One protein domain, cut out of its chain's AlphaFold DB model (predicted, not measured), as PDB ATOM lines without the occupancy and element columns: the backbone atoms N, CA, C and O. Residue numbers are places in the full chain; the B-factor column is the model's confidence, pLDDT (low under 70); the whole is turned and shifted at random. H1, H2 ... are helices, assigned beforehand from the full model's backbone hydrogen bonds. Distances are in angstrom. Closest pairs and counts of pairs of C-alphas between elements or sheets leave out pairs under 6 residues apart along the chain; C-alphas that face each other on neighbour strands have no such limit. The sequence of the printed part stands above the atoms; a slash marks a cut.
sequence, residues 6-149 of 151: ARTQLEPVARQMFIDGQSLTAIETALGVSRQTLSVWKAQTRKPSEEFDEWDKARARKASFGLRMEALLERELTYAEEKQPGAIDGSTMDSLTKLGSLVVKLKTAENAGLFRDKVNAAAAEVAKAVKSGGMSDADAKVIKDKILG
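What this domain is: This is residues 6 to 149 of the 151 residues of an uncharacterized protein of Deltaproteobacteria bacterium HGW-Deltaproteobacteria-12 (UniProt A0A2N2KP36). One very long helix, H5, makes the longest axis; H4 forms a helical hairpin with it that opens as a V, and the short helices H1, H2 and H3 make a small head in the V's mouth. H6 folds back on the other end of H5, and residues 81 to 87 stick out at the V's tip. The printed part has 144 residues with six named helices, H1 to H6 in chain order, and no named strand: all helix. It is loose, with a radius of gyration of the C-alphas of 21.0 A and spans of 68 by 47 by 26 A.

How they stand to each other: H5, residues 90 to 131, touches H4, residues 54 to 81, with its residues 92 to 107 alone; the closest C-alphas, Leu 73 and Leu 99, are 5.9 A apart. This hairpin has a steep tilt of 44 degrees, opposite ways. H5 also forms a hairpin with H6, residues 137 to 148, at a shallow tilt of 33 degrees, only just short of steep; the closest C-alphas are those of Ala 122 and Lys 144, 5.3 A. H2, residues 24 to 31, touches residues 116 to 120 of H5, about perpendicular at 85 degrees, closest at C-alphas 26 and 117, 6.1 A. H1, residues 6 to 19, touches H4 with residues 15 to 19 alone, C-alphas 19 and 59 being closest at 4.4 A. H3, residues 35 to 44, touches H2, closest at C-alphas 28 and 35, 5.6 A. H4 and H6 are apart. Every O i to N i+4 pair is within hydrogen-bond range in H2 to H6; in H1, 8 of 10 are.

Where its parts are: H1 begins at C-alpha 6 (-35.916, -54.499, -19.656). H4 is 40.4 A long and H5 60.9 A. H6 ends at C-alpha 148 (-42.909, -49.923, 12.553).

The domain as a whole: The two farthest C-alphas, of Ala 87 and Gly 133, are 68.3 A apart. The printed part has no cut and no long link. Confidence is under 70 at residues 129, 131, 133 to 135, 137 and 149.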
ATOM      1  N   ALA A   6     -35.391 -54.898 -20.963       73.44
ATOM      2  CA  ALA A   6     -35.916 -54.499 -19.656       73.44
ATOM      3  C   ALA A   6     -34.834 -53.855 -18.779       73.44
ATOM      4  O   ALA A   6     -35.107 -52.927 -18.022       73.44
ATOM      5  N   ARG A   7     -33.578 -54.296 -18.920       83.00
ATOM      6  CA  ARG A   7     -32.447 -53.727 -18.181       83.00
ATOM      7  C   ARG A   7     -32.252 -52.240 -18.472       83.00
ATOM      8  O   ARG A   7     -32.165 -51.459 -17.537       83.00
ATOM      9  N   THR A   8     -32.205 -51.838 -19.740       85.19
ATOM     10  CA  THR A   8     -31.912 -50.446 -20.126       85.19
ATOM     11  C   THR A   8     -32.937 -49.459 -19.560       85.19
ATOM     12  O   THR A   8     -32.602 -48.312 -19.285       85.19
ATOM     13  N   GLN A   9     -34.175 -49.912 -19.354       87.31
ATOM     14  CA  GLN A   9     -35.258 -49.105 -18.795       87.31
ATOM     15  C   GLN A   9     -35.301 -49.162 -17.263       87.31
ATOM     16  O   GLN A   9     -35.475 -48.135 -16.610       87.31
ATOM     17  N   LEU A  10     -35.138 -50.353 -16.680       91.38
ATOM     18  CA  LEU A  10     -35.344 -50.579 -15.248       91.38
ATOM     19  C   LEU A  10     -34.084 -50.347 -14.412       91.38
ATOM     20  O   LEU A  10     -34.201 -49.978 -13.250       91.38
ATOM     21  N   GLU A  11     -32.885 -50.530 -14.970       92.94
ATOM     22  CA  GLU A  11     -31.624 -50.345 -14.243       92.94
ATOM     23  C   GLU A  11     -31.441 -48.906 -13.733       92.94
ATOM     24  O   GLU A  11     -31.123 -48.754 -12.553       92.94
ATOM     25  N   PRO A  12     -31.684 -47.839 -14.527       93.62
ATOM     26  CA  PRO A  12     -31.571 -46.468 -14.025       93.62
ATOM     27  C   PRO A  12     -32.555 -46.175 -12.888       93.62
ATOM     28  O   PRO A  12     -32.191 -45.530 -11.905       93.62
ATOM     29  N   VAL A  13     -33.784 -46.693 -12.993       93.56
ATOM     30  CA  VAL A  13     -34.828 -46.529 -11.971       93.56
ATOM     31  C   VAL A  13     -34.447 -47.280 -10.696       93.56
ATOM     32  O   VAL A  13     -34.446 -46.696  -9.614       93.56
ATOM     33  N   ALA A  14     -34.036 -48.543 -10.821       93.94
ATOM     34  CA  ALA A  14     -33.555 -49.359  -9.711       93.94
ATOM     35  C   ALA A  14     -32.349 -48.717  -9.011       93.94
ATOM     36  O   ALA A  14     -32.295 -48.670  -7.782       93.94
ATOM     37  N   ARG A  15     -31.406 -48.170  -9.789       94.31
ATOM     38  CA  ARG A  15     -30.244 -47.449  -9.268       94.31
ATOM     39  C   ARG A  15     -30.670 -46.227  -8.466       94.31
ATOM     40  O   ARG A  15     -30.157 -46.034  -7.368       94.31
ATOM     41  N   GLN A  16     -31.596 -45.422  -8.984       92.06
ATOM     42  CA  GLN A  16     -32.083 -44.239  -8.277       92.06
ATOM     43  C   GLN A  16     -32.792 -44.622  -6.971       92.06
ATOM     44  O   GLN A  16     -32.457 -44.081  -5.924       92.06
ATOM     45  N   MET A  17     -33.671 -45.629  -6.997       91.12
ATOM     46  CA  MET A  17     -34.348 -46.138  -5.795       91.12
ATOM     47  C   MET A  17     -33.355 -46.656  -4.748       91.12
ATOM     48  O   MET A  17     -33.530 -46.415  -3.551       91.12
ATOM     49  N   PHE A  18     -32.280 -47.318  -5.187       93.31
ATOM     50  CA  PHE A  18     -31.192 -47.721  -4.302       93.31
ATOM     51  C   PHE A  18     -30.471 -46.497  -3.728       93.31
ATOM     52  O   PHE A  18     -30.273 -46.415  -2.519       93.31
ATOM     53  N   ILE A  19     -30.102 -45.513  -4.543       91.50
ATOM     54  CA  ILE A  19     -29.478 -44.268  -4.066       91.50
ATOM     55  C   ILE A  19     -30.382 -43.542  -3.056       91.50
ATOM     56  O   ILE A  19     -29.884 -42.977  -2.087       91.50
ATOM     57  N   ASP A  20     -31.701 -43.625  -3.228       87.88
ATOM     58  CA  ASP A  20     -32.708 -43.057  -2.329       87.88
ATOM     59  C   ASP A  20     -32.912 -43.852  -1.029       87.88
ATOM     60  O   ASP A  20     -33.741 -43.486  -0.203       87.88
ATOM     61  N   GLY A  21     -32.128 -44.907  -0.816       87.19
ATOM     62  CA  GLY A  21     -32.068 -45.640   0.446       87.19
ATOM     63  C   GLY A  21     -32.867 -46.938   0.471       87.19
ATOM     64  O   GLY A  21     -32.817 -47.625   1.482       87.19
ATOM     65  N   GLN A  22     -33.547 -47.323  -0.615       90.06
ATOM     66  CA  GLN A  22     -34.304 -48.582  -0.647       90.06
ATOM     67  C   GLN A  22     -33.391 -49.809  -0.755       90.06
ATOM     68  O   GLN A  22     -32.382 -49.813  -1.472       90.06
ATOM     69  N   SER A  23     -33.763 -50.890  -0.081       90.50
ATOM     70  CA  SER A  23     -33.113 -52.193  -0.205       90.50
ATOM     71  C   SER A  23     -33.386 -52.841  -1.565       90.50
ATOM     72  O   SER A  23     -34.386 -52.568  -2.229       90.50
ATOM     73  N   LEU A  24     -32.524 -53.779  -1.974       91.81
ATOM     74  CA  LEU A  24     -32.751 -54.553  -3.201       91.81
ATOM     75  C   LEU A  24     -34.062 -55.355  -3.157       91.81
ATOM     76  O   LEU A  24     -34.677 -55.548  -4.194       91.81
ATOM     77  N   THR A  25     -34.504 -55.778  -1.970       89.69
ATOM     78  CA  THR A  25     -35.784 -56.478  -1.775       89.69
ATOM     79  C   THR A  25     -36.981 -55.551  -2.015       89.69
ATOM     80  O   THR A  25     -37.965 -55.936  -2.649       89.69
ATOM     81  N   ALA A  26     -36.904 -54.302  -1.543       88.00
ATOM     82  CA  ALA A  26     -37.946 -53.312  -1.802       88.00
ATOM     83  C   ALA A  26     -38.014 -52.932  -3.286       88.00
ATOM     84  O   ALA A  26     -39.104 -52.831  -3.847       88.00
ATOM     85  N   ILE A  27     -36.856 -52.786  -3.931       90.81
ATOM     86  CA  ILE A  27     -36.761 -52.499  -5.366       90.81
ATOM     87  C   ILE A  27     -37.297 -53.671  -6.192       90.81
ATOM     88  O   ILE A  27     -38.029 -53.451  -7.153       90.81
ATOM     89  N   GLU A  28     -36.992 -54.909  -5.796       90.62
ATOM     90  CA  GLU A  28     -37.555 -56.117  -6.407       90.62
ATOM     91  C   GLU A  28     -39.081 -56.100  -6.373       90.62
ATOM     92  O   GLU A  28     -39.724 -56.286  -7.404       90.62
ATOM     93  N   THR A  29     -39.658 -55.796  -5.209       88.00
ATOM     94  CA  THR A  29     -41.114 -55.720  -5.035       88.00
ATOM     95  C   THR A  29     -41.729 -54.615  -5.896       88.00
ATOM     96  O   THR A  29     -42.798 -54.798  -6.472       88.00
ATOM     97  N   ALA A  30     -41.057 -53.468  -6.009       87.81
ATOM     98  CA  ALA A  30     -41.578 -52.314  -6.730       87.81
ATOM     99  C   ALA A  30     -41.453 -52.424  -8.258       87.81
ATOM    100  O   ALA A  30     -42.311 -51.915  -8.975       87.81
ATOM    101  N   LEU A  31     -40.385 -53.054  -8.758       89.56
ATOM    102  CA  LEU A  31     -40.088 -53.137 -10.193       89.56
ATOM    103  C   LEU A  31     -40.372 -54.520 -10.796       89.56
ATOM    104  O   LEU A  31     -40.257 -54.684 -12.008       89.56
ATOM    105  N   GLY A  32     -40.701 -55.524  -9.977       86.12
ATOM    106  CA  GLY A  32     -40.913 -56.902 -10.430       86.12
ATOM    107  C   GLY A  32     -39.641 -57.580 -10.959       86.12
ATOM    108  O   GLY A  32     -39.718 -58.552 -11.710       86.12
ATOM    109  N   VAL A  33     -38.462 -57.062 -10.603       88.94
ATOM    110  CA  VAL A  33     -37.154 -57.594 -11.014       88.94
ATOM    111  C   VAL A  33     -36.561 -58.392  -9.866       88.94
ATOM    112  O   VAL A  33     -36.478 -57.880  -8.759       88.94
ATOM    113  N   SER A  34     -36.082 -59.612 -10.117       90.06
ATOM    114  CA  SER A  34     -35.543 -60.434  -9.029       90.06
ATOM    115  C   SER A  34     -34.333 -59.781  -8.349       90.06
ATOM    116  O   SER A  34     -33.477 -59.166  -9.001       90.06
ATOM    117  N   ARG A  35     -34.192 -59.982  -7.034       91.69
ATOM    118  CA  ARG A  35     -33.034 -59.475  -6.275       91.69
ATOM    119  C   ARG A  35     -31.693 -59.956  -6.840       91.69
ATOM    120  O   ARG A  35     -30.715 -59.211  -6.812       91.69
ATOM    121  N   GLN A  36     -31.640 -61.179  -7.374       90.62
ATOM    122  CA  GLN A  36     -30.443 -61.708  -8.039       90.62
ATOM    123  C   GLN A  36     -30.076 -60.876  -9.273       90.62
ATOM    124  O   GLN A  36     -28.917 -60.504  -9.430       90.62
ATOM    125  N   THR A  37     -31.056 -60.525 -10.113       91.31
ATOM    126  CA  THR A  37     -30.829 -59.667 -11.282       91.31
ATOM    127  C   THR A  37     -30.317 -58.285 -10.874       91.31
ATOM    128  O   THR A  37     -29.329 -57.821 -11.442       91.31
ATOM    129  N   LEU A  38     -30.902 -57.669  -9.842       92.44
ATOM    130  CA  LEU A  38     -30.425 -56.385  -9.312       92.44
ATOM    131  C   LEU A  38     -28.983 -56.472  -8.786       92.44
ATOM    132  O   LEU A  38     -28.164 -55.600  -9.073       92.44
ATOM    133  N   SER A  39     -28.649 -57.546  -8.063       92.69
ATOM    134  CA  SER A  39     -27.290 -57.784  -7.561       92.69
ATOM    135  C   SER A  39     -26.275 -57.935  -8.695       92.69
ATOM    136  O   SER A  39     -25.154 -57.443  -8.579       92.69
ATOM    137  N   VAL A  40     -26.656 -58.599  -9.790       92.88
ATOM    138  CA  VAL A  40     -25.808 -58.744 -10.980       92.88
ATOM    139  C   VAL A  40     -25.573 -57.389 -11.647       92.88
ATOM    140  O   VAL A  40     -24.432 -57.081 -11.982       92.88
ATOM    141  N   TRP A  41     -26.610 -56.558 -11.808       93.50
ATOM    142  CA  TRP A  41     -26.456 -55.214 -12.381       93.50
ATOM    143  C   TRP A  41     -25.505 -54.351 -11.552       93.50
ATOM    144  O   TRP A  41     -24.578 -53.766 -12.107       93.50
ATOM    145  N   LYS A  42     -25.661 -54.362 -10.225       93.12
ATOM    146  CA  LYS A  42     -24.746 -53.694  -9.290       93.12
ATOM    147  C   LYS A  42     -23.302 -54.158  -9.472       93.12
ATOM    148  O   LYS A  42     -22.421 -53.344  -9.749       93.12
ATOM    149  N   ALA A  43     -23.074 -55.470  -9.393       91.50
ATOM    150  CA  ALA A  43     -21.742 -56.066  -9.448       91.50
ATOM    151  C   ALA A  43     -21.008 -55.776 -10.765       91.50
ATOM    152  O   ALA A  43     -19.790 -55.622 -10.761       91.50
ATOM    153  N   GLN A  44     -21.732 -55.646 -11.879       91.56
ATOM    154  CA  GLN A  44     -21.144 -55.289 -13.173       91.56
ATOM    155  C   GLN A  44     -20.596 -53.861 -13.230       91.56
ATOM    156  O   GLN A  44     -19.749 -53.571 -14.071       91.56
ATOM    157  N   THR A  45     -21.054 -52.971 -12.348       90.81
ATOM    158  CA  THR A  45     -20.509 -51.611 -12.248       90.81
ATOM    159  C   THR A  45     -19.266 -51.528 -11.360       90.81
ATOM    160  O   THR A  45     -18.620 -50.484 -11.316       90.81
ATOM    161  N   ARG A  46     -18.908 -52.612 -10.657       92.81
ATOM    162  CA  ARG A  46     -17.728 -52.662  -9.791       92.81
ATOM    163  C   ARG A  46     -16.468 -52.889 -10.619       92.81
ATOM    164  O   ARG A  46     -16.381 -53.863 -11.369       92.81
ATOM    165  N   LYS A  47     -15.463 -52.028 -10.453       90.12
ATOM    166  CA  LYS A  47     -14.149 -52.241 -11.074       90.12
ATOM    167  C   LYS A  47     -13.349 -53.293 -10.293       90.12
ATOM    168  O   LYS A  47     -13.506 -53.377  -9.078       90.12
ATOM    169  N   PRO A  48     -12.447 -54.056 -10.939       86.31
ATOM    170  CA  PRO A  48     -11.678 -55.113 -10.270       86.31
ATOM    171  C   PRO A  48     -10.832 -54.645  -9.075       86.31
ATOM    172  O   PRO A  48     -10.588 -55.423  -8.162       86.31
ATOM    173  N   SER A  49     -10.389 -53.386  -9.080       89.25
ATOM    174  CA  SER A  49      -9.561 -52.786  -8.027       89.25
ATOM    175  C   SER A  49     -10.364 -52.091  -6.922       89.25
ATOM    176  O   SER A  49      -9.771 -51.449  -6.060       89.25
ATOM    177  N   GLU A  50     -11.695 -52.130  -6.976       89.31
ATOM    178  CA  GLU A  50     -12.562 -51.371  -6.078       89.31
ATOM    179  C   GLU A  50     -13.464 -52.302  -5.268       89.31
ATOM    180  O   GLU A  50     -14.063 -53.241  -5.791       89.31
ATOM    181  N   GLU A  51     -13.591 -52.009  -3.974       85.88
ATOM    182  CA  GLU A  51     -14.453 -52.762  -3.061       85.88
ATOM    183  C   GLU A  51     -15.942 -52.481  -3.325       85.88
ATOM    184  O   GLU A  51     -16.761 -53.403  -3.358       85.88
ATOM    185  N   PHE A  52     -16.275 -51.213  -3.589       88.94
ATOM    186  CA  PHE A  52     -17.644 -50.736  -3.780       88.94
ATOM    187  C   PHE A  52     -18.016 -50.578  -5.252       88.94
ATOM    188  O   PHE A  52     -17.232 -50.082  -6.066       88.94
ATOM    189  N   ASP A  53     -19.258 -50.930  -5.573       94.06
ATOM    190  CA  ASP A  53     -19.842 -50.669  -6.884       94.06
ATOM    191  C   ASP A  53     -20.301 -49.203  -7.049       94.06
ATOM    192  O   ASP A  53     -20.333 -48.410  -6.100       94.06
ATOM    193  N   GLU A  54     -20.651 -48.802  -8.274       93.31
ATOM    194  CA  GLU A  54     -21.034 -47.411  -8.567       93.31
ATOM    195  C   GLU A  54     -22.383 -46.997  -7.966       93.31
ATOM    196  O   GLU A  54     -22.692 -45.799  -7.907       93.31
ATOM    197  N   TRP A  55     -23.208 -47.951  -7.536       95.38
ATOM    198  CA  TRP A  55     -24.462 -47.661  -6.848       95.38
ATOM    199  C   TRP A  55     -24.186 -47.362  -5.374       95.38
ATOM    200  O   TRP A  55     -24.687 -46.360  -4.865       95.38
ATOM    201  N   ASP A  56     -23.333 -48.155  -4.718       92.75
ATOM    202  CA  ASP A  56     -22.888 -47.910  -3.339       92.75
ATOM    203  C   ASP A  56     -22.174 -46.570  -3.215       92.75
ATOM    204  O   ASP A  56     -22.522 -45.751  -2.363       92.75
ATOM    205  N   LYS A  57     -21.239 -46.281  -4.126       93.38
ATOM    206  CA  LYS A  57     -20.561 -44.978  -4.153       93.38
ATOM    207  C   LYS A  57     -21.533 -43.826  -4.375       93.38
ATOM    208  O   LYS A  57     -21.341 -42.745  -3.826       93.38
ATOM    209  N   ALA A  58     -22.546 -44.002  -5.224       92.69
ATOM    210  CA  ALA A  58     -23.544 -42.962  -5.460       92.69
ATOM    211  C   ALA A  58     -24.423 -42.732  -4.221       92.69
ATOM    212  O   ALA A  58     -24.641 -41.581  -3.843       92.69
ATOM    213  N   ARG A  59     -24.842 -43.804  -3.537       91.69
ATOM    214  CA  ARG A  59     -25.557 -43.723  -2.258       91.69
ATOM    215  C   ARG A  59     -24.713 -43.013  -1.192       91.69
ATOM    216  O   ARG A  59     -25.195 -42.073  -0.568       91.69
ATOM    217  N   ALA A  60     -23.442 -43.386  -1.040       90.88
ATOM    218  CA  ALA A  60     -22.527 -42.750  -0.089       90.88
ATOM    219  C   ALA A  60     -22.286 -41.260  -0.408       90.88
ATOM    220  O   ALA A  60     -22.283 -40.410   0.486       90.88
ATOM    221  N   ARG A  61     -22.142 -40.911  -1.693       91.12
ATOM    222  CA  ARG A  61     -22.053 -39.511  -2.140       91.12
ATOM    223  C   ARG A  61     -23.314 -38.717  -1.800       91.12
ATOM    224  O   ARG A  61     -23.192 -37.591  -1.331       91.12
ATOM    225  N   LYS A  62     -24.506 -39.294  -1.976       89.88
ATOM    226  CA  LYS A  62     -25.762 -38.632  -1.603       89.88
ATOM    227  C   LYS A  62     -25.862 -38.411  -0.089       89.88
ATOM    228  O   LYS A  62     -26.143 -37.290   0.323       89.88
ATOM    229  N   ALA A  63     -25.546 -39.425   0.717       87.81
ATOM    230  CA  ALA A  63     -25.558 -39.310   2.178       87.81
ATOM    231  C   ALA A  63     -24.564 -38.244   2.681       87.81
ATOM    232  O   ALA A  63     -24.918 -37.363   3.461       87.81
ATOM    233  N   SER A  64     -23.326 -38.255   2.172       88.31
ATOM    234  CA  SER A  64     -22.331 -37.226   2.520       88.31
ATOM    235  C   SER A  64     -22.734 -35.819   2.064       88.31
ATOM    236  O   SER A  64     -22.430 -34.847   2.751       88.31
ATOM    237  N   PHE A  65     -23.439 -35.691   0.937       88.19
ATOM    238  CA  PHE A  65     -24.009 -34.417   0.505       88.19
ATOM    239  C   PHE A  65     -25.101 -33.921   1.464       88.19
ATOM    240  O   PHE A  65     -25.081 -32.746   1.821       88.19
ATOM    241  N   GLY A  66     -25.990 -34.803   1.936       88.19
ATOM    242  CA  GLY A  66     -26.986 -34.478   2.965       88.19
ATOM    243  C   GLY A  66     -26.350 -33.918   4.237       88.19
ATOM    244  O   GLY A  66     -26.685 -32.810   4.648       88.19
ATOM    245  N   LEU A  67     -25.330 -34.601   4.767       88.12
ATOM    246  CA  LEU A  67     -24.583 -34.139   5.945       88.12
ATOM    247  C   LEU A  67     -23.940 -32.760   5.743       88.12
ATOM    248  O   LEU A  67     -23.966 -31.920   6.638       88.12
ATOM    249  N   ARG A  68     -23.383 -32.494   4.555       89.25
ATOM    250  CA  ARG A  68     -22.821 -31.170   4.237       89.25
ATOM    251  C   ARG A  68     -23.893 -30.085   4.194       89.25
ATOM    252  O   ARG A  68     -23.618 -28.964   4.608       89.25
ATOM    253  N   MET A  69     -25.087 -30.394   3.687       89.75
ATOM    254  CA  MET A  69     -26.202 -29.443   3.663       89.75
ATOM    255  C   MET A  69     -26.733 -29.147   5.063       89.75
ATOM    256  O   MET A  69     -27.039 -27.995   5.351       89.75
ATOM    257  N   GLU A  70     -26.781 -30.151   5.937       90.94
ATOM    258  CA  GLU A  70     -27.126 -29.965   7.349       90.94
ATOM    259  C   GLU A  70     -26.112 -29.072   8.062       90.94
ATOM    260  O   GLU A  70     -26.509 -28.085   8.672       90.94
ATOM    261  N   ALA A  71     -24.815 -29.338   7.892       91.94
ATOM    262  CA  ALA A  71     -23.762 -28.514   8.485       91.94
ATOM    263  C   ALA A  71     -23.787 -27.060   7.977       91.94
ATOM    264  O   ALA A  71     -23.532 -26.126   8.733       91.94
ATOM    265  N   LEU A  72     -24.100 -26.849   6.692       91.88
ATOM    266  CA  LEU A  72     -24.251 -25.502   6.139       91.88
ATOM    267  C   LEU A  72     -25.486 -24.793   6.697       91.88
ATOM    268  O   LEU A  72     -25.390 -23.623   7.047       91.88
ATOM    269  N   LEU A  73     -26.621 -25.486   6.811       92.38
ATOM    270  CA  LEU A  73     -27.819 -24.925   7.433       92.38
ATOM    271  C   LEU A  73     -27.560 -24.541   8.894       92.38
ATOM    272  O   LEU A  73     -27.919 -23.440   9.295       92.38
ATOM    273  N   GLU A  74     -26.917 -25.419   9.663       92.25
ATOM    274  CA  GLU A  74     -26.565 -25.172  11.064       92.25
ATOM    275  C   GLU A  74     -25.672 -23.938  11.202       92.25
ATOM    276  O   GLU A  74     -25.988 -23.037  11.972       92.25
ATOM    277  N   ARG A  75     -24.627 -23.826  10.372       91.44
ATOM    278  CA  ARG A  75     -23.749 -22.650  10.358       91.44
ATOM    279  C   ARG A  75     -24.508 -21.349  10.094       91.44
ATOM    280  O   ARG A  75     -24.252 -20.346  10.756       91.44
ATOM    281  N   GLU A  76     -25.399 -21.344   9.105       89.69
ATOM    282  CA  GLU A  76     -26.167 -20.144   8.752       89.69
ATOM    283  C   GLU A  76     -27.221 -19.806   9.821       89.69
ATOM    284  O   GLU A  76     -27.485 -18.628  10.062       89.69
ATOM    285  N   LEU A  77     -27.789 -20.811  10.501       90.56
ATOM    286  CA  LEU A  77     -28.672 -20.601  11.649       90.56
ATOM    287  C   LEU A  77     -27.912 -19.973  12.817       90.56
ATOM    288  O   LEU A  77     -28.350 -18.942  13.317       90.56
ATOM    289  N   THR A  78     -26.742 -20.508  13.180       90.12
ATOM    290  CA  THR A  78     -25.888 -19.921  14.224       90.12
ATOM    291  C   THR A  78     -25.528 -18.472  13.895       90.12
ATOM    292  O   THR A  78     -25.672 -17.590  14.737       90.12
ATOM    293  N   TYR A  79     -25.144 -18.193  12.645       87.88
ATOM    294  CA  TYR A  79     -24.857 -16.826  12.203       87.88
ATOM    295  C   TYR A  79     -26.062 -15.885  12.359       87.88
ATOM    296  O   TYR A  79     -25.902 -14.729  12.750       87.88
ATOM    297  N   ALA A  80     -27.268 -16.358  12.045       87.25
ATOM    298  CA  ALA A  80     -28.489 -15.576  12.199       87.25
ATOM    299  C   ALA A  80     -28.867 -15.362  13.677       87.25
ATOM    300  O   ALA A  80     -29.297 -14.266  14.033       87.25
ATOM    301  N   GLU A  81     -28.677 -16.371  14.529       87.44
ATOM    302  CA  GLU A  81     -28.960 -16.325  15.971       87.44
ATOM    303  C   GLU A  81     -28.046 -15.353  16.730       87.44
ATOM    304  O   GLU A  81     -28.484 -14.707  17.682       87.44
ATOM    305  N   GLU A  82     -26.796 -15.198  16.292       89.69
ATOM    306  CA  GLU A  82     -25.835 -14.260  16.887       89.69
ATOM    307  C   GLU A  82     -26.129 -12.787  16.546       89.69
ATOM    308  O   GLU A  82     -25.559 -11.874  17.155       89.69
ATOM    309  N   LYS A  83     -27.018 -12.517  15.581       86.50
ATOM    310  CA  LYS A  83     -27.378 -11.147  15.204       86.50
ATOM    311  C   LYS A  83     -28.432 -10.546  16.121       86.50
ATOM    312  O   LYS A  83     -29.334 -11.206  16.626       86.50
ATOM    313  N   GLN A  84     -28.370  -9.222  16.257       86.56
ATOM    314  CA  GLN A  84     -29.439  -8.477  16.910       86.56
ATOM    315  C   GLN A  84     -30.769  -8.636  16.149       86.56
ATOM    316  O   GLN A  84     -30.773  -8.647  14.911       86.56
ATOM    317  N   PRO A  85     -31.910  -8.696  16.861       74.25
ATOM    318  CA  PRO A  85     -33.227  -8.696  16.235       74.25
ATOM    319  C   PRO A  85     -33.378  -7.530  15.248       74.25
ATOM    320  O   PRO A  85     -33.115  -6.380  15.588       74.25
ATOM    321  N   GLY A  86     -33.779  -7.833  14.010       75.56
ATOM    322  CA  GLY A  86     -33.913  -6.844  12.930       75.56
ATOM    323  C   GLY A  86     -32.643  -6.578  12.110       75.56
ATOM    324  O   GLY A  86     -32.729  -5.904  11.089       75.56
ATOM    325  N   ALA A  87     -31.487  -7.137  12.491       81.88
ATOM    326  CA  ALA A  87     -30.240  -7.047  11.718       81.88
ATOM    327  C   ALA A  87     -30.054  -8.192  10.698       81.88
ATOM    328  O   ALA A  87     -29.047  -8.241   9.984       81.88
ATOM    329  N   ILE A  88     -31.003  -9.132  10.641       83.75
ATOM    330  CA  ILE A  88     -31.031 -10.200   9.638       83.75
ATOM    331  C   ILE A  88     -31.669  -9.641   8.366       83.75
ATOM    332  O   ILE A  88     -32.822  -9.210   8.378       83.75
ATOM    333  N   ASP A  89     -30.919  -9.655   7.267       85.75
ATOM    334  CA  ASP A  89     -31.425  -9.212   5.972       85.75
ATOM    335  C   ASP A  89     -32.320 -10.271   5.301       85.75
ATOM    336  O   ASP A  89     -32.275 -11.470   5.598       85.75
ATOM    337  N   GLY A  90     -33.163  -9.823   4.366       86.12
ATOM    338  CA  GLY A  90     -34.084 -10.709   3.648       86.12
ATOM    339  C   GLY A  90     -33.380 -11.796   2.827       86.12
ATOM    340  O   GLY A  90     -33.919 -12.891   2.673       86.12
ATOM    341  N   SER A  91     -32.164 -11.537   2.338       86.12
ATOM    342  CA  SER A  91     -31.366 -12.509   1.577       86.12
ATOM    343  C   SER A  91     -30.861 -13.671   2.429       86.12
ATOM    344  O   SER A  91     -30.813 -14.807   1.952       86.12
ATOM    345  N   THR A  92     -30.526 -13.414   3.693       85.56
ATOM    346  CA  THR A  92     -30.123 -14.436   4.663       85.56
ATOM    347  C   THR A  92     -31.317 -15.326   4.995       85.56
ATOM    348  O   THR A  92     -31.207 -16.548   4.939       85.56
ATOM    349  N   MET A  93     -32.495 -14.735   5.231       87.81
ATOM    350  CA  MET A  93     -33.729 -15.496   5.485       87.81
ATOM    351  C   MET A  93     -34.155 -16.354   4.285       87.81
ATOM    352  O   MET A  93     -34.562 -17.505   4.459       87.81
ATOM    353  N   ASP A  94     -34.029 -15.838   3.060       90.62
ATOM    354  CA  ASP A  94     -34.291 -16.606   1.836       90.62
ATOM    355  C   ASP A  94     -33.295 -17.766   1.668       90.62
ATOM    356  O   ASP A  94     -33.693 -18.899   1.381       90.62
ATOM    357  N   SER A  95     -32.009 -17.522   1.928       88.00
ATOM    358  CA  SER A  95     -30.965 -18.554   1.876       88.00
ATOM    359  C   SER A  95     -31.210 -19.664   2.902       88.00
ATOM    360  O   SER A  95     -31.174 -20.844   2.543       88.00
ATOM    361  N   LEU A  96     -31.552 -19.303   4.142       90.56
ATOM    362  CA  LEU A  96     -31.940 -20.240   5.201       90.56
ATOM    363  C   LEU A  96     -33.171 -21.060   4.819       90.56
ATOM    364  O   LEU A  96     -33.175 -22.280   4.972       90.56
ATOM    365  N   THR A  97     -34.194 -20.416   4.258       92.38
ATOM    366  CA  THR A  97     -35.417 -21.100   3.811       92.38
ATOM    367  C   THR A  97     -35.109 -22.107   2.703       92.38
ATOM    368  O   THR A  97     -35.579 -23.249   2.736       92.38
ATOM    369  N   LYS A  98     -34.274 -21.724   1.730       92.12
ATOM    370  CA  LYS A  98     -33.852 -22.604   0.634       92.12
ATOM    371  C   LYS A  98     -33.032 -23.785   1.144       92.12
ATOM    372  O   LYS A  98     -33.371 -24.922   0.806       92.12
ATOM    373  N   LEU A  99     -32.023 -23.544   1.983       90.56
ATOM    374  CA  LEU A  99     -31.212 -24.599   2.601       90.56
ATOM    375  C   LEU A  99     -32.074 -25.539   3.453       90.56
ATOM    376  O   LEU A  99     -32.016 -26.754   3.265       90.56
ATOM    377  N   GLY A 100     -32.952 -24.990   4.294       90.25
ATOM    378  CA  GLY A 100     -33.914 -25.756   5.086       90.25
ATOM    379  C   GLY A 100     -34.801 -26.645   4.214       90.25
ATOM    380  O   GLY A 100     -34.936 -27.841   4.473       90.25
ATOM    381  N   SER A 101     -35.334 -26.108   3.111       92.69
ATOM    382  CA  SER A 101     -36.165 -26.883   2.182       92.69
ATOM    383  C   SER A 101     -35.406 -28.038   1.515       92.69
ATOM    384  O   SER A 101     -35.980 -29.108   1.296       92.69
ATOM    385  N   LEU A 102     -34.119 -27.849   1.204       89.62
ATOM    386  CA  LEU A 102     -33.272 -28.881   0.602       89.62
ATOM    387  C   LEU A 102     -32.973 -29.998   1.602       89.62
ATOM    388  O   LEU A 102     -33.132 -31.170   1.258       89.62
ATOM    389  N   VAL A 103     -32.617 -29.643   2.838       90.31
ATOM    390  CA  VAL A 103     -32.383 -30.610   3.921       90.31
ATOM    391  C   VAL A 103     -33.643 -31.439   4.185       90.31
ATOM    392  O   VAL A 103     -33.573 -32.668   4.211       90.31
ATOM    393  N   VAL A 104     -34.817 -30.803   4.289       90.62
ATOM    394  CA  VAL A 104     -36.095 -31.511   4.485       90.62
ATOM    395  C   VAL A 104     -36.382 -32.477   3.337       90.62
ATOM    396  O   VAL A 104     -36.746 -33.627   3.584       90.62
ATOM    397  N   LYS A 105     -36.193 -32.057   2.079       87.25
ATOM    398  CA  LYS A 105     -36.402 -32.929   0.909       87.25
ATOM    399  C   LYS A 105     -35.470 -34.141   0.920       87.25
ATOM    400  O   LYS A 105     -35.931 -35.250   0.650       87.25
ATOM    401  N   LEU A 106     -34.191 -33.947   1.255       84.94
ATOM    402  CA  LEU A 106     -33.215 -35.036   1.348       84.94
ATOM    403  C   LEU A 106     -33.599 -36.034   2.445       84.94
ATOM    404  O   LEU A 106     -33.740 -37.222   2.145       84.94
ATOM    405  N   LYS A 107     -33.892 -35.553   3.661       85.06
ATOM    406  CA  LYS A 107     -34.337 -36.406   4.775       85.06
ATOM    407  C   LYS A 107     -35.636 -37.138   4.465       85.06
ATOM    408  O   LYS A 107     -35.782 -38.308   4.798       85.06
ATOM    409  N   THR A 108     -36.581 -36.476   3.804       85.12
ATOM    410  CA  THR A 108     -37.856 -37.097   3.417       85.12
ATOM    411  C   THR A 108     -37.631 -38.242   2.432       85.12
ATOM    412  O   THR A 108     -38.227 -39.305   2.592       85.12
ATOM    413  N   ALA A 109     -36.751 -38.061   1.443       79.31
ATOM    414  CA  ALA A 109     -36.419 -39.112   0.484       79.31
ATOM    415  C   ALA A 109     -35.745 -40.319   1.163       79.31
ATOM    416  O   ALA A 109     -36.143 -41.455   0.911       79.31
ATOM    417  N   GLU A 110     -34.784 -40.075   2.058       79.00
ATOM    418  CA  GLU A 110     -34.102 -41.132   2.822       79.00
ATOM    419  C   GLU A 110     -35.065 -41.881   3.754       79.00
ATOM    420  O   GLU A 110     -35.123 -43.113   3.742       79.00
ATOM    421  N   ASN A 111     -35.890 -41.148   4.506       80.44
ATOM    422  CA  ASN A 111     -36.880 -41.727   5.411       80.44
ATOM    423  C   ASN A 111     -37.953 -42.523   4.664       80.44
ATOM    424  O   ASN A 111     -38.388 -43.562   5.156       80.44
ATOM    425  N   ALA A 112     -38.367 -42.085   3.472       77.19
ATOM    426  CA  ALA A 112     -39.303 -42.837   2.643       77.19
ATOM    427  C   ALA A 112     -38.713 -44.183   2.190       77.19
ATOM    428  O   ALA A 112     -39.427 -45.190   2.169       77.19
ATOM    429  N   GLY A 113     -37.414 -44.219   1.865       74.12
ATOM    430  CA  GLY A 113     -36.690 -45.458   1.573       74.12
ATOM    431  C   GLY A 113     -36.639 -46.393   2.783       74.12
ATOM    432  O   GLY A 113     -37.090 -47.538   2.701       74.12
ATOM    433  N   LEU A 114     -36.195 -45.870   3.930       73.88
ATOM    434  CA  LEU A 114     -36.098 -46.615   5.191       73.88
ATOM    435  C   LEU A 114     -37.452 -47.147   5.673       73.88
ATOM    436  O   LEU A 114     -37.549 -48.282   6.136       73.88
ATOM    437  N   PHE A 115     -38.513 -46.347   5.565       74.38
ATOM    438  CA  PHE A 115     -39.855 -46.754   5.970       74.38
ATOM    439  C   PHE A 115     -40.381 -47.902   5.103       74.38
ATOM    440  O   PHE A 115     -40.895 -48.884   5.636       74.38
ATOM    441  N   ARG A 116     -40.204 -47.830   3.775       75.25
ATOM    442  CA  ARG A 116     -40.574 -48.932   2.869       75.25
ATOM    443  C   ARG A 116     -39.818 -50.215   3.197       75.25
ATOM    444  O   ARG A 116     -40.423 -51.284   3.206       75.25
ATOM    445  N   ASP A 117     -38.531 -50.112   3.512       77.38
ATOM    446  CA  ASP A 117     -37.737 -51.268   3.926       77.38
ATOM    447  C   ASP A 117     -38.255 -51.884   5.234       77.38
ATOM    448  O   ASP A 117     -38.410 -53.103   5.305       77.38
ATOM    449  N   LYS A 118     -38.609 -51.064   6.234       76.44
ATOM    450  CA  LYS A 118     -39.227 -51.542   7.485       76.44
ATOM    451  C   LYS A 118     -40.563 -52.246   7.244       76.44
ATOM    452  O   LYS A 118     -40.798 -53.310   7.811       76.44
ATOM    453  N   VAL A 119     -41.419 -51.691   6.383       77.38
ATOM    454  CA  VAL A 119     -42.708 -52.303   6.014       77.38
ATOM    455  C   VAL A 119     -42.496 -53.661   5.341       77.38
ATOM    456  O   VAL A 119     -43.149 -54.636   5.710       77.38
ATOM    457  N   ASN A 120     -41.557 -53.751   4.397       77.88
ATOM    458  CA  ASN A 120     -41.259 -55.002   3.701       77.88
ATOM    459  C   ASN A 120     -40.632 -56.049   4.633       77.88
ATOM    460  O   ASN A 120     -40.975 -57.227   4.545       77.88
ATOM    461  N   ALA A 121     -39.761 -55.633   5.557       77.88
ATOM    462  CA  ALA A 121     -39.203 -56.513   6.581       77.88
ATOM    463  C   ALA A 121     -40.293 -57.054   7.520       77.88
ATOM    464  O   ALA A 121     -40.338 -58.257   7.775       77.88
ATOM    465  N   ALA A 122     -41.220 -56.195   7.962       76.00
ATOM    466  CA  ALA A 122     -42.371 -56.610   8.759       76.00
ATOM    467  C   ALA A 122     -43.251 -57.621   8.013       76.00
ATOM    468  O   ALA A 122     -43.626 -58.648   8.575       76.00
ATOM    469  N   ALA A 123     -43.536 -57.370   6.733       78.00
ATOM    470  CA  ALA A 123     -44.316 -58.284   5.904       78.00
ATOM    471  C   ALA A 123     -43.627 -59.652   5.733       78.00
ATOM    472  O   ALA A 123     -44.295 -60.685   5.783       78.00
ATOM    473  N   ALA A 124     -42.300 -59.676   5.571       79.50
ATOM    474  CA  ALA A 124     -41.530 -60.912   5.443       79.50
ATOM    475  C   ALA A 124     -41.521 -61.744   6.738       79.50
ATOM    476  O   ALA A 124     -41.693 -62.963   6.675       79.50
ATOM    477  N   GLU A 125     -41.365 -61.101   7.900       77.44
ATOM    478  CA  GLU A 125     -41.447 -61.762   9.213       77.44
ATOM    479  C   GLU A 125     -42.840 -62.348   9.463       77.44
ATOM    480  O   GLU A 125     -42.965 -63.521   9.812       77.44
ATOM    481  N   VAL A 126     -43.899 -61.582   9.177       75.88
ATOM    482  CA  VAL A 126     -45.281 -62.079   9.270       75.88
ATOM    483  C   VAL A 126     -45.492 -63.277   8.337       75.88
ATOM    484  O   VAL A 126     -46.006 -64.307   8.767       75.88
ATOM    485  N   ALA A 127     -45.035 -63.208   7.082       77.56
ATOM    486  CA  ALA A 127     -45.169 -64.313   6.131       77.56
ATOM    487  C   ALA A 127     -44.408 -65.579   6.568       77.56
ATOM    488  O   ALA A 127     -44.881 -66.697   6.349       77.56
ATOM    489  N   LYS A 128     -43.232 -65.421   7.188       77.00
ATOM    490  CA  LYS A 128     -42.450 -66.528   7.750       77.00
ATOM    491  C   LYS A 128     -43.180 -67.176   8.926       77.00
ATOM    492  O   LYS A 128     -43.284 -68.400   8.957       77.00
ATOM    493  N   ALA A 129     -43.723 -66.368   9.832       69.00
ATOM    494  CA  ALA A 129     -44.452 -66.844  11.002       69.00
ATOM    495  C   ALA A 129     -45.774 -67.552  10.635       69.00
ATOM    496  O   ALA A 129     -46.100 -68.601  11.194       69.00
ATOM    497  N   VAL A 130     -46.486 -67.048   9.619       71.88
ATOM    498  CA  VAL A 130     -47.683 -67.699   9.054       71.88
ATOM    499  C   VAL A 130     -47.330 -69.049   8.418       71.88
ATOM    500  O   VAL A 130     -48.018 -70.040   8.656       71.88
ATOM    501  N   LYS A 131     -46.222 -69.135   7.665       69.94
ATOM    502  CA  LYS A 131     -45.754 -70.400   7.064       69.94
ATOM    503  C   LYS A 131     -45.327 -71.452   8.091       69.94
ATOM    504  O   LYS A 131     -45.419 -72.636   7.783       69.94
ATOM    505  N   SER A 132     -44.882 -71.053   9.285       72.38
ATOM    506  CA  SER A 132     -44.575 -71.986  10.382       72.38
ATOM    507  C   SER A 132     -45.807 -72.535  11.117       72.38
ATOM    508  O   SER A 132     -45.648 -73.362  12.009       72.38
ATOM    509  N   GLY A 133     -47.025 -72.145  10.717       60.38
ATOM    510  CA  GLY A 133     -48.242 -72.899  11.026       60.38
ATOM    511  C   GLY A 133     -48.968 -72.564  12.332       60.38
ATOM    512  O   GLY A 133     -49.692 -73.422  12.826       60.38
ATOM    513  N   GLY A 134     -48.846 -71.357  12.899       62.62
ATOM    514  CA  GLY A 134     -49.563 -71.070  14.150       62.62
ATOM    515  C   GLY A 134     -49.572 -69.623  14.622       62.62
ATOM    516  O   GLY A 134     -49.170 -69.367  15.751       62.62
ATOM    517  N   MET A 135     -50.026 -68.676  13.798       65.69
ATOM    518  CA  MET A 135     -50.217 -67.296  14.259       65.69
ATOM    519  C   MET A 135     -51.606 -66.770  13.926       65.69
ATOM    520  O   MET A 135     -52.096 -66.961  12.813       65.69
ATOM    521  N   SER A 136     -52.218 -66.103  14.904       71.88
ATOM    522  CA  SER A 136     -53.466 -65.366  14.724       71.88
ATOM    523  C   SER A 136     -53.195 -63.991  14.100       71.88
ATOM    524  O   SER A 136     -52.088 -63.452  14.208       71.88
ATOM    525  N   ASP A 137     -54.208 -63.372  13.486       69.00
ATOM    526  CA  ASP A 137     -54.097 -62.008  12.936       69.00
ATOM    527  C   ASP A 137     -53.674 -60.970  13.998       69.00
ATOM    528  O   ASP A 137     -53.043 -59.959  13.675       69.00
ATOM    529  N   ALA A 138     -53.974 -61.229  15.276       75.06
ATOM    530  CA  ALA A 138     -53.569 -60.382  16.394       75.06
ATOM    531  C   ALA A 138     -52.047 -60.399  16.605       75.06
ATOM    532  O   ALA A 138     -51.433 -59.342  16.754       75.06
ATOM    533  N   ASP A 139     -51.421 -61.572  16.526       73.50
ATOM    534  CA  ASP A 139     -49.971 -61.720  16.666       73.50
ATOM    535  C   ASP A 139     -49.235 -61.047  15.497       73.50
ATOM    536  O   ASP A 139     -48.204 -60.392  15.678       73.50
ATOM    537  N   ALA A 140     -49.791 -61.152  14.282       72.25
ATOM    538  CA  ALA A 140     -49.225 -60.535  13.082       72.25
ATOM    539  C   ALA A 140     -49.220 -59.004  13.185       72.25
ATOM    540  O   ALA A 140     -48.253 -58.346  12.786       72.25
ATOM    541  N   LYS A 141     -50.279 -58.438  13.776       78.75
ATOM    542  CA  LYS A 141     -50.380 -57.007  14.053       78.75
ATOM    543  C   LYS A 141     -49.334 -56.546  15.072       78.75
ATOM    544  O   LYS A 141     -48.657 -55.556  14.815       78.75
ATOM    545  N   VAL A 142     -49.123 -57.291  16.161       80.25
ATOM    546  CA  VAL A 142     -48.113 -56.957  17.186       80.25
ATOM    547  C   VAL A 142     -46.698 -56.921  16.601       80.25
ATOM    548  O   VAL A 142     -45.936 -55.991  16.870       80.25
ATOM    549  N   ILE A 143     -46.341 -57.902  15.765       76.44
ATOM    550  CA  ILE A 143     -45.030 -57.935  15.095       76.44
ATOM    551  C   ILE A 143     -44.865 -56.724  14.171       76.44
ATOM    552  O   ILE A 143     -43.832 -56.050  14.209       76.44
ATOM    553  N   LYS A 144     -45.892 -56.417  13.372       75.88
ATOM    554  CA  LYS A 144     -45.891 -55.258  12.476       75.88
ATOM    555  C   LYS A 144     -45.725 -53.947  13.249       75.88
ATOM    556  O   LYS A 144     -44.852 -53.157  12.896       75.88
ATOM    557  N   ASP A 145     -46.500 -53.734  14.307       80.31
ATOM    558  CA  ASP A 145     -46.484 -52.489  15.086       80.31
ATOM    559  C   ASP A 145     -45.137 -52.294  15.808       80.31
ATOM    560  O   ASP A 145     -44.602 -51.183  15.827       80.31
ATOM    561  N   LYS A 146     -44.514 -53.381  16.288       78.81
ATOM    562  CA  LYS A 146     -43.163 -53.355  16.875       78.81
ATOM    563  C   LYS A 146     -42.078 -52.978  15.866       78.81
ATOM    564  O   LYS A 146     -41.179 -52.210  16.196       78.81
ATOM    565  N   ILE A 147     -42.147 -53.494  14.638       71.00
ATOM    566  CA  ILE A 147     -41.164 -53.192  13.581       71.00
ATOM    567  C   ILE A 147     -41.347 -51.769  13.035       71.00
ATOM    568  O   ILE A 147     -40.368 -51.097  12.697       71.00
ATOM    569  N   LEU A 148     -42.592 -51.289  12.972       74.94
ATOM    570  CA  LEU A 148     -42.909 -49.923  12.553       74.94
ATOM    571  C   LEU A 148     -42.676 -48.879  13.656       74.94
ATOM    572  O   LEU A 148     -42.604 -47.695  13.335       74.94
ATOM    573  N   GLY A 149     -42.497 -49.299  14.915       68.62
ATOM    574  CA  GLY A 149     -42.255 -48.406  16.052       68.62
ATOM    575  C   GLY A 149     -43.499 -47.622  16.480       68.62
ATOM    576  O   GLY A 149     -43.383 -46.454  16.829       68.62
TER     577      GLY A 149